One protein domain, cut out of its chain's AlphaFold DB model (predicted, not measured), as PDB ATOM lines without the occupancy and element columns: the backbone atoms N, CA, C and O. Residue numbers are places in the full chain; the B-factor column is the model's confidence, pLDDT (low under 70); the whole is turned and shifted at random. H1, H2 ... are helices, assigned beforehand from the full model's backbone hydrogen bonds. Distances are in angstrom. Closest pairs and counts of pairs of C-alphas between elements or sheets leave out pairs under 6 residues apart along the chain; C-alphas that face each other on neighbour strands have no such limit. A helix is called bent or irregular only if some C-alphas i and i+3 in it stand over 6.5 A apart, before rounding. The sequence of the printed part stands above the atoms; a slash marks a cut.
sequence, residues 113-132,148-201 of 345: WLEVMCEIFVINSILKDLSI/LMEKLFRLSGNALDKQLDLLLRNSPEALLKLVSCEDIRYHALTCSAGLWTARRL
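AT A GLANCE: This is residues 113 to 132 and 148 to 201 of the 345 residues of the protein "Protein ovary overexpressed" of Rhipicephalus microplus (UniProt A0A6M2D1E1). Four crossed helices, H2 to H5, make a small compact body, and the longest helix, H1, runs along one side of it, near H3 but touching no helix. H3, H4 and H5 pack on one another, the short H2 packs on H5, and residues 125 to 132, at the end of H1 and just after it, stick out free. The printed part has 74 residues with five named helices, in the order H1, H2, H3, H4, H5, and no named strand; the class is all helix. The whole is compact, with a radius of gyration of the C-alphas of 12.3 A, and spans 35 by 26 by 25 A.

HOW THE PARTS SIT: Begin with H1, residues 113 to 130. It is close to but not clearly touching H3, residues 158 to 170: the closest C-alphas, of Ile 120 and Asn 170, are 7.7 A apart, and the two run the same way at a steep tilt of 38 degrees. From H3 go on to H4, residues 172 to 179; the two form a helical hairpin, running opposite ways at a steep tilt of 44 degrees. H3 touches H4 with residues 164 to 168 alone, the closest C-alphas being those of Leu 167 and Leu 175, 5.6 A apart. H1 and H4 are only just apart, 8.4 A at the closest. Next look at H5, residues 184 to 198, which touches H4 with residues 190 to 194 alone, at a steep tilt of 48 degrees, opposite ways; the closest C-alphas, of Val 179 and Thr 190, are 4.5 A apart. H5 touches H3 with residues 193 to 197 alone, closest at the C-alphas of Leu 164 and Ala 193, 7.0 A; they run the same way at a steep tilt of 69 degrees, only just short of about perpendicular. With residues 186 to 189 alone H5 touches H2, residues 148 to 153, about perpendicular at 88 degrees; the closest C-alphas are those of Phe 153 and Leu 189, 6.1 A. In H1, H2, H3 and H4 every O i to N i+4 pair is within hydrogen-bond range; in H5 9 of 11 are.

IN THESE COORDINATES: Find C-alpha 113 at (136.971, 234.886, 236.121); from there H1 runs 25.7 A to C-alpha 130 at (127.684, 216.142, 221.272). H3 measures 18.2 A from first to last C-alpha. H5 runs 20.7 A to C-alpha 198 at (152.850, 217.063, 234.733), and is irregular: C-alphas 185 and 188 are 8.0 A apart.

THE WHOLE: The C-alphas farthest apart are those of Ile 132 and Gly 157, 38.6 A. Residues 133 to 147 are not printed, and C-alphas 132 and 148 are 24.4 A apart across this cut; the other links are tight. The mean pLDDT of the printed part is 75.9, and residues 113 to 132 are under 70.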
ATOM      1  N   TRP A 113     136.994 236.347 236.118       67.50
ATOM      2  CA  TRP A 113     136.971 234.886 236.121       67.50
ATOM      3  C   TRP A 113     135.621 234.318 235.665       67.50
ATOM      4  O   TRP A 113     135.578 233.178 235.203       67.50
ATOM      5  N   LEU A 114     134.530 235.087 235.758       64.75
ATOM      6  CA  LEU A 114     133.193 234.604 235.428       64.75
ATOM      7  C   LEU A 114     133.030 234.368 233.926       64.75
ATOM      8  O   LEU A 114     132.498 233.334 233.534       64.75
ATOM      9  N   GLU A 115     133.548 235.271 233.090       61.31
ATOM     10  CA  GLU A 115     133.541 235.109 231.628       61.31
ATOM     11  C   GLU A 115     134.231 233.803 231.211       61.31
ATOM     12  O   GLU A 115     133.691 233.032 230.422       61.31
ATOM     13  N   VAL A 116     135.380 233.499 231.821       62.16
ATOM     14  CA  VAL A 116     136.139 232.266 231.563       62.16
ATOM     15  C   VAL A 116     135.360 231.028 232.016       62.16
ATOM     16  O   VAL A 116     135.309 230.030 231.301       62.16
ATOM     17  N   MET A 117     134.721 231.081 233.186       64.06
ATOM     18  CA  MET A 117     133.917 229.968 233.699       64.06
ATOM     19  C   MET A 117     132.676 229.707 232.839       64.06
ATOM     20  O   MET A 117     132.352 228.553 232.561       64.06
ATOM     21  N   CYS A 118     132.006 230.760 232.370       61.75
ATOM     22  CA  CYS A 118     130.860 230.644 231.477       61.75
ATOM     23  C   CYS A 118     131.252 230.103 230.093       61.75
ATOM     24  O   CYS A 118     130.520 229.279 229.552       61.75
ATOM     25  N   GLU A 119     132.409 230.477 229.546       59.69
ATOM     26  CA  GLU A 119     132.945 229.879 228.311       59.69
ATOM     27  C   GLU A 119     133.271 228.387 228.498       59.69
ATOM     28  O   GLU A 119     132.886 227.560 227.671       59.69
ATOM     29  N   ILE A 120     133.892 228.010 229.622       58.53
ATOM     30  CA  ILE A 120     134.148 226.601 229.973       58.53
ATOM     31  C   ILE A 120     132.834 225.815 230.089       58.53
ATOM     32  O   ILE A 120     132.759 224.665 229.657       58.53
ATOM     33  N   PHE A 121     131.780 226.427 230.629       61.56
ATOM     34  CA  PHE A 121     130.459 225.812 230.681       61.56
ATOM     35  C   PHE A 121     129.821 225.637 229.312       61.56
ATOM     36  O   PHE A 121     129.262 224.580 229.048       61.56
ATOM     37  N   VAL A 122     129.896 226.647 228.444       58.59
ATOM     38  CA  VAL A 122     129.388 226.549 227.069       58.59
ATOM     39  C   VAL A 122     130.090 225.401 226.348       58.59
ATOM     40  O   VAL A 122     129.414 224.541 225.789       58.59
ATOM     41  N   ILE A 123     131.414 225.295 226.486       47.81
ATOM     42  CA  ILE A 123     132.199 224.175 225.956       47.81
ATOM     43  C   ILE A 123     131.722 222.841 226.556       47.81
ATOM     44  O   ILE A 123     131.453 221.902 225.812       47.81
ATOM     45  N   ASN A 124     131.542 222.745 227.877       53.69
ATOM     46  CA  ASN A 124     131.079 221.517 228.538       53.69
ATOM     47  C   ASN A 124     129.627 221.135 228.178       53.69
ATOM     48  O   ASN A 124     129.320 219.951 228.062       53.69
ATOM     49  N   SER A 125     128.735 222.109 227.990       55.09
ATOM     50  CA  SER A 125     127.348 221.899 227.554       55.09
ATOM     51  C   SER A 125     127.310 221.400 226.114       55.09
ATOM     52  O   SER A 125     126.625 220.427 225.826       55.09
ATOM     53  N   ILE A 126     128.110 222.001 225.228       47.25
ATOM     54  CA  ILE A 126     128.259 221.565 223.836       47.25
ATOM     55  C   ILE A 126     128.865 220.154 223.775       47.25
ATOM     56  O   ILE A 126     128.418 219.331 222.983       47.25
ATOM     57  N   LEU A 127     129.837 219.826 224.634       37.38
ATOM     58  CA  LEU A 127     130.426 218.481 224.724       37.38
ATOM     59  C   LEU A 127     129.433 217.427 225.252       37.38
ATOM     60  O   LEU A 127     129.437 216.287 224.777       37.38
ATOM     61  N   LYS A 128     128.553 217.796 226.194       47.03
ATOM     62  CA  LYS A 128     127.454 216.930 226.662       47.03
ATOM     63  C   LYS A 128     126.393 216.725 225.575       47.03
ATOM     64  O   LYS A 128     125.998 215.583 225.350       47.03
ATOM     65  N   ASP A 129     126.015 217.773 224.844       43.03
ATOM     66  CA  ASP A 129     125.076 217.676 223.718       43.03
ATOM     67  C   ASP A 129     125.664 216.854 222.550       43.03
ATOM     68  O   ASP A 129     124.970 216.031 221.959       43.03
ATOM     69  N   LEU A 130     126.971 216.953 222.279       33.25
ATOM     70  CA  LEU A 130     127.684 216.142 221.272       33.25
ATOM     71  C   LEU A 130     127.862 214.667 221.666       33.25
ATOM     72  O   LEU A 130     128.101 213.819 220.805       33.25
ATOM     73  N   SER A 131     127.740 214.343 222.953       37.44
ATOM     74  CA  SER A 131     127.682 212.950 223.413       37.44
ATOM     75  C   SER A 131     126.315 212.310 223.122       37.44
ATOM     76  O   SER A 131     126.209 211.083 223.112       37.44
ATOM     77  N   ILE A 132     125.289 213.130 222.851       41.41
ATOM     78  CA  ILE A 132     123.922 212.714 222.505       41.41
ATOM     79  C   ILE A 132     123.672 212.839 220.991       41.41
ATOM     80  O   ILE A 132     122.996 211.988 220.417       41.41
ATOM     81  N   LEU A 148     140.472 230.277 222.794       77.88
ATOM     82  CA  LEU A 148     141.121 229.932 224.061       77.88
ATOM     83  C   LEU A 148     142.647 229.849 223.898       77.88
ATOM     84  O   LEU A 148     143.382 230.425 224.700       77.88
ATOM     85  N   MET A 149     143.125 229.186 222.840       78.25
ATOM     86  CA  MET A 149     144.556 229.089 222.527       78.25
ATOM     87  C   MET A 149     145.182 230.471 222.313       78.25
ATOM     88  O   MET A 149     146.223 230.762 222.896       78.25
ATOM     89  N   GLU A 150     144.542 231.347 221.532       80.25
ATOM     90  CA  GLU A 150     145.022 232.712 221.288       80.25
ATOM     91  C   GLU A 150     145.099 233.541 222.570       80.25
ATOM     92  O   GLU A 150     146.059 234.287 222.772       80.25
ATOM     93  N   LYS A 151     144.102 233.412 223.452       79.06
ATOM     94  CA  LYS A 151     144.058 234.127 224.731       79.06
ATOM     95  C   LYS A 151     145.158 233.639 225.666       79.06
ATOM     96  O   LYS A 151     145.913 234.459 226.182       79.06
ATOM     97  N   LEU A 152     145.297 232.323 225.835       81.75
ATOM     98  CA  LEU A 152     146.341 231.721 226.668       81.75
ATOM     99  C   LEU A 152     147.744 232.025 226.138       81.75
ATOM    100  O   LEU A 152     148.647 232.285 226.925       81.75
ATOM    101  N   PHE A 153     147.920 232.066 224.817       84.94
ATOM    102  CA  PHE A 153     149.199 232.391 224.189       84.94
ATOM    103  C   PHE A 153     149.670 233.819 224.484       84.94
ATOM    104  O   PHE A 153     150.869 234.086 224.496       84.94
ATOM    105  N   ARG A 154     148.742 234.746 224.754       83.31
ATOM    106  CA  ARG A 154     149.067 236.123 225.162       83.31
ATOM    107  C   ARG A 154     149.440 236.239 226.641       83.31
ATOM    108  O   ARG A 154     149.912 237.295 227.058       83.31
ATOM    109  N   LEU A 155     149.214 235.198 227.440       80.31
ATOM    110  CA  LEU A 155     149.537 235.185 228.864       80.31
ATOM    111  C   LEU A 155     150.950 234.649 229.098       80.31
ATOM    112  O   LEU A 155     151.471 233.832 228.345       80.31
ATOM    113  N   SER A 156     151.574 235.096 230.186       81.25
ATOM    114  CA  SER A 156     152.881 234.602 230.618       81.25
ATOM    115  C   SER A 156     152.997 234.591 232.142       81.25
ATOM    116  O   SER A 156     152.248 235.277 232.847       81.25
ATOM    117  N   GLY A 157     153.923 233.772 232.651       79.06
ATOM    118  CA  GLY A 157     154.204 233.637 234.081       79.06
ATOM    119  C   GLY A 157     152.957 233.315 234.909       79.06
ATOM    120  O   GLY A 157     152.120 232.508 234.509       79.06
ATOM    121  N   ASN A 158     152.798 234.003 236.041       78.62
ATOM    122  CA  ASN A 158     151.720 233.750 237.003       78.62
ATOM    123  C   ASN A 158     150.305 233.875 236.413       78.62
ATOM    124  O   ASN A 158     149.378 233.245 236.916       78.62
ATOM    125  N   ALA A 159     150.109 234.697 235.377       73.06
ATOM    126  CA  ALA A 159     148.800 234.843 234.742       73.06
ATOM    127  C   ALA A 159     148.424 233.589 233.940       73.06
ATOM    128  O   ALA A 159     147.276 233.154 233.996       73.06
ATOM    129  N   LEU A 160     149.395 232.990 233.244       81.75
ATOM    130  CA  LEU A 160     149.204 231.722 232.547       81.75
ATOM    131  C   LEU A 160     148.994 230.587 233.553       81.75
ATOM    132  O   LEU A 160     148.036 229.833 233.419       81.75
ATOM    133  N   ASP A 161     149.818 230.520 234.601       83.69
ATOM    134  CA  ASP A 161     149.720 229.480 235.630       83.69
ATOM    135  C   ASP A 161     148.344 229.454 236.306       83.69
ATOM    136  O   ASP A 161     147.765 228.385 236.474       83.69
ATOM    137  N   LYS A 162     147.774 230.624 236.628       78.81
ATOM    138  CA  LYS A 162     146.416 230.720 237.190       78.81
ATOM    139  C   LYS A 162     145.348 230.179 236.239       78.81
ATOM    140  O   LYS A 162     144.413 229.524 236.686       78.81
ATOM    141  N   GLN A 163     145.474 230.446 234.940       81.25
ATOM    142  CA  GLN A 163     144.527 229.925 233.951       81.25
ATOM    143  C   GLN A 163     144.669 228.414 233.771       81.25
ATOM    144  O   GLN A 163     143.668 227.714 233.655       81.25
ATOM    145  N   LEU A 164     145.895 227.893 233.813       85.88
ATOM    146  CA  LEU A 164     146.128 226.453 233.795       85.88
ATOM    147  C   LEU A 164     145.572 225.775 235.061       85.88
ATOM    148  O   LEU A 164     144.965 224.715 234.939       85.88
ATOM    149  N   ASP A 165     145.682 226.396 236.244       82.69
ATOM    150  CA  ASP A 165     145.061 225.906 237.493       82.69
ATOM    151  C   ASP A 165     143.529 225.875 237.396       82.69
ATOM    152  O   ASP A 165     142.902 224.911 237.840       82.69
ATOM    153  N   LEU A 166     142.919 226.874 236.755       78.25
ATOM    154  CA  LEU A 166     141.479 226.883 236.491       78.25
ATOM    155  C   LEU A 166     141.067 225.770 235.523       78.25
ATOM    156  O   LEU A 166     140.098 225.058 235.791       78.25
ATOM    157  N   LEU A 167     141.803 225.585 234.425       81.31
ATOM    158  CA  LEU A 167     141.533 224.509 233.468       81.31
ATOM    159  C   LEU A 167     141.699 223.136 234.118       81.31
ATOM    160  O   LEU A 167     140.841 222.279 233.959       81.31
ATOM    161  N   LEU A 168     142.753 222.942 234.906       83.88
ATOM    162  CA  LEU A 168     143.020 221.687 235.597       83.88
ATOM    163  C   LEU A 168     141.872 221.289 236.540       83.88
ATOM    164  O   LEU A 168     141.518 220.115 236.607       83.88
ATOM    165  N   ARG A 169     141.275 222.257 237.245       77.56
ATOM    166  CA  ARG A 169     140.181 222.008 238.201       77.56
ATOM    167  C   ARG A 169     138.812 221.874 237.536       77.56
ATOM    168  O   ARG A 169     138.010 221.060 237.981       77.56
ATOM    169  N   ASN A 170     138.541 222.663 236.495       76.56
ATOM    170  CA  ASN A 170     137.187 222.825 235.951       76.56
ATOM    171  C   ASN A 170     136.976 222.155 234.587       76.56
ATOM    172  O   ASN A 170     135.845 221.821 234.235       76.56
ATOM    173  N   SER A 171     138.038 221.966 233.801       82.25
ATOM    174  CA  SER A 171     137.977 221.280 232.506       82.25
ATOM    175  C   SER A 171     139.312 220.597 232.165       82.25
ATOM    176  O   SER A 171     140.068 221.063 231.302       82.25
ATOM    177  N   PRO A 172     139.611 219.456 232.820       85.44
ATOM    178  CA  PRO A 172     140.778 218.639 232.493       85.44
ATOM    179  C   PRO A 172     140.849 218.270 231.006       85.44
ATOM    180  O   PRO A 172     141.931 218.175 230.432       85.44
ATOM    181  N   GLU A 173     139.695 218.102 230.358       85.62
ATOM    182  CA  GLU A 173     139.598 217.848 228.922       85.62
ATOM    183  C   GLU A 173     140.169 219.004 228.087       85.62
ATOM    184  O   GLU A 173     140.992 218.775 227.198       85.62
ATOM    185  N   ALA A 174     139.781 220.250 228.381       81.69
ATOM    186  CA  ALA A 174     140.292 221.427 227.681       81.69
ATOM    187  C   ALA A 174     141.801 221.601 227.898       81.69
ATOM    188  O   ALA A 174     142.525 221.928 226.955       81.69
ATOM    189  N   LEU A 175     142.294 221.306 229.106       89.06
ATOM    190  CA  LEU A 175     143.727 221.298 229.403       89.06
ATOM    191  C   LEU A 175     144.480 220.263 228.553       89.06
ATOM    192  O   LEU A 175     145.497 220.583 227.942       89.06
ATOM    193  N   LEU A 176     143.978 219.030 228.452       89.25
ATOM    194  CA  LEU A 176     144.614 218.001 227.624       89.25
ATOM    195  C   LEU A 176     144.529 218.327 226.127       89.25
ATOM    196  O   LEU A 176     145.469 218.038 225.385       89.25
ATOM    197  N   LYS A 177     143.449 218.967 225.664       87.12
ATOM    198  CA  LYS A 177     143.333 219.478 224.286       87.12
ATOM    199  C   LYS A 177     144.348 220.584 223.992       87.12
ATOM    200  O   LYS A 177     144.977 220.552 222.938       87.12
ATOM    201  N   LEU A 178     144.571 221.502 224.935       88.31
ATOM    202  CA  LEU A 178     145.635 222.508 224.864       88.31
ATOM    203  C   LEU A 178     147.007 221.836 224.717       88.31
ATOM    204  O   LEU A 178     147.753 222.164 223.800       88.31
ATOM    205  N   VAL A 179     147.332 220.858 225.566       90.25
ATOM    206  CA  VAL A 179     148.640 220.176 225.517       90.25
ATOM    207  C   VAL A 179     148.817 219.332 224.250       90.25
ATOM    208  O   VAL A 179     149.911 219.258 223.695       90.25
ATOM    209  N   SER A 180     147.742 218.711 223.770       88.31
ATOM    210  CA  SER A 180     147.750 217.872 222.567       88.31
ATOM    211  C   SER A 180     147.605 218.651 221.253       88.31
ATOM    212  O   SER A 180     147.580 218.033 220.184       88.31
ATOM    213  N   CYS A 181     147.519 219.985 221.310       85.75
ATOM    214  CA  CYS A 181     147.361 220.830 220.133       85.75
ATOM    215  C   CYS A 181     148.579 220.721 219.200       85.75
ATOM    216  O   CYS A 181     149.735 220.795 219.621       85.75
ATOM    217  N   GLU A 182     148.301 220.519 217.911       82.62
ATOM    218  CA  GLU A 182     149.318 220.258 216.889       82.62
ATOM    219  C   GLU A 182     149.765 221.512 216.136       82.62
ATOM    220  O   GLU A 182     150.736 221.462 215.381       82.62
ATOM    221  N   ASP A 183     149.072 222.630 216.346       82.38
ATOM    222  CA  ASP A 183     149.380 223.893 215.694       82.38
ATOM    223  C   ASP A 183     150.719 224.442 216.202       82.38
ATOM    224  O   ASP A 183     150.888 224.787 217.377       82.38
ATOM    225  N   ILE A 184     151.680 224.539 215.282       83.62
ATOM    226  CA  ILE A 184     153.056 224.935 215.578       83.62
ATOM    227  C   ILE A 184     153.157 226.347 216.160       83.62
ATOM    228  O   ILE A 184     154.089 226.630 216.913       83.62
ATOM    229  N   ARG A 185     152.176 227.218 215.879       85.38
ATOM    230  CA  ARG A 185     152.124 228.584 216.419       85.38
ATOM    231  C   ARG A 185     152.078 228.592 217.942       85.38
ATOM    232  O   ARG A 185     152.640 229.486 218.566       85.38
ATOM    233  N   TYR A 186     151.456 227.577 218.537       85.25
ATOM    234  CA  TYR A 186     151.271 227.480 219.981       85.25
ATOM    235  C   TYR A 186     152.254 226.526 220.656       85.25
ATOM    236  O   TYR A 186     152.115 226.271 221.848       85.25
ATOM    237  N   HIS A 187     153.267 226.019 219.948       85.25
ATOM    238  CA  HIS A 187     154.158 224.978 220.465       85.25
ATOM    239  C   HIS A 187     154.781 225.316 221.834       85.25
ATOM    240  O   HIS A 187     154.790 224.487 222.739       85.25
ATOM    241  N   ALA A 188     155.238 226.557 222.034       85.25
ATOM    242  CA  ALA A 188     155.799 226.985 223.318       85.25
ATOM    243  C   ALA A 188     154.769 226.938 224.464       85.25
ATOM    244  O   ALA A 188     155.094 226.528 225.583       85.25
ATOM    245  N   LEU A 189     153.520 227.319 224.179       87.69
ATOM    246  CA  LEU A 189     152.412 227.268 225.129       87.69
ATOM    247  C   LEU A 189     152.037 225.819 225.449       87.69
ATOM    248  O   LEU A 189     151.886 225.488 226.621       87.69
ATOM    249  N   THR A 190     151.929 224.948 224.441       90.19
ATOM    250  CA  THR A 190     151.566 223.539 224.650       90.19
ATOM    251  C   THR A 190     152.640 222.789 225.440       90.19
ATOM    252  O   THR A 190     152.310 222.052 226.369       90.19
ATOM    253  N   CYS A 191     153.924 223.046 225.166       87.44
ATOM    254  CA  CYS A 191     155.036 222.515 225.959       87.44
ATOM    255  C   CYS A 191     155.006 223.015 227.407       87.44
ATOM    256  O   CYS A 191     155.151 222.215 228.334       87.44
ATOM    257  N   SER A 192     154.787 224.318 227.607       87.50
ATOM    258  CA  SER A 192     154.721 224.921 228.943       87.50
ATOM    259  C   SER A 192     153.541 224.373 229.739       87.50
ATOM    260  O   SER A 192     153.722 223.940 230.872       87.50
ATOM    261  N   ALA A 193     152.357 224.301 229.125       90.12
ATOM    262  CA  ALA A 193     151.161 223.725 229.723       90.12
ATOM    263  C   ALA A 193     151.351 222.238 230.052       90.12
ATOM    264  O   ALA A 193     150.962 221.801 231.131       90.12
ATOM    265  N   GLY A 194     152.000 221.467 229.175       90.50
ATOM    266  CA  GLY A 194     152.288 220.052 229.414       90.50
ATOM    267  C   GLY A 194     153.218 219.840 230.608       90.50
ATOM    268  O   GLY A 194     152.896 219.069 231.509       90.50
ATOM    269  N   LEU A 195     154.336 220.575 230.664       89.50
ATOM    270  CA  LEU A 195     155.270 220.528 231.796       89.50
ATOM    271  C   LEU A 195     154.600 220.976 233.099       89.50
ATOM    272  O   LEU A 195     154.768 220.350 234.144       89.50
ATOM    273  N   TRP A 196     153.843 222.068 233.033       92.88
ATOM    274  CA  TRP A 196     153.108 222.614 234.164       92.88
ATOM    275  C   TRP A 196     152.077 221.613 234.700       92.88
ATOM    276  O   TRP A 196     151.987 221.423 235.913       92.88
ATOM    277  N   THR A 197     151.366 220.924 233.801       91.50
ATOM    278  CA  THR A 197     150.354 219.916 234.152       91.50
ATOM    279  C   THR A 197     151.024 218.716 234.804       91.50
ATOM    280  O   THR A 197     150.633 218.316 235.895       91.50
ATOM    281  N   ALA A 198     152.097 218.197 234.200       90.06
ATOM    282  CA  ALA A 198     152.850 217.063 234.733       90.06
ATOM    283  C   ALA A 198     153.352 217.300 236.166       90.06
ATOM    284  O   ALA A 198     153.289 216.402 236.995       90.06
ATOM    285  N   ARG A 199     153.785 218.525 236.494       88.69
ATOM    286  CA  ARG A 199     154.238 218.887 237.852       88.69
ATOM    287  C   ARG A 199     153.138 218.849 238.914       88.69
ATOM    288  O   ARG A 199     153.460 218.801 240.096       88.69
ATOM    289  N   ARG A 200     151.871 218.933 238.512       87.50
ATOM    290  CA  ARG A 200     150.708 218.948 239.412       87.50
ATOM    291  C   ARG A 200     149.964 217.621 239.447       87.50
ATOM    292  O   ARG A 200     149.174 217.409 240.358       87.50
ATOM    293  N   LEU A 201     150.232 216.732 238.494       86.56
ATOM    294  CA  LEU A 201     149.698 215.381 238.519       86.56
ATOM    295  C   LEU A 201     150.431 214.560 239.574       86.56
ATOM    296  O   LEU A 201     151.615 214.259 239.441       86.56
TER     297      LEU A 201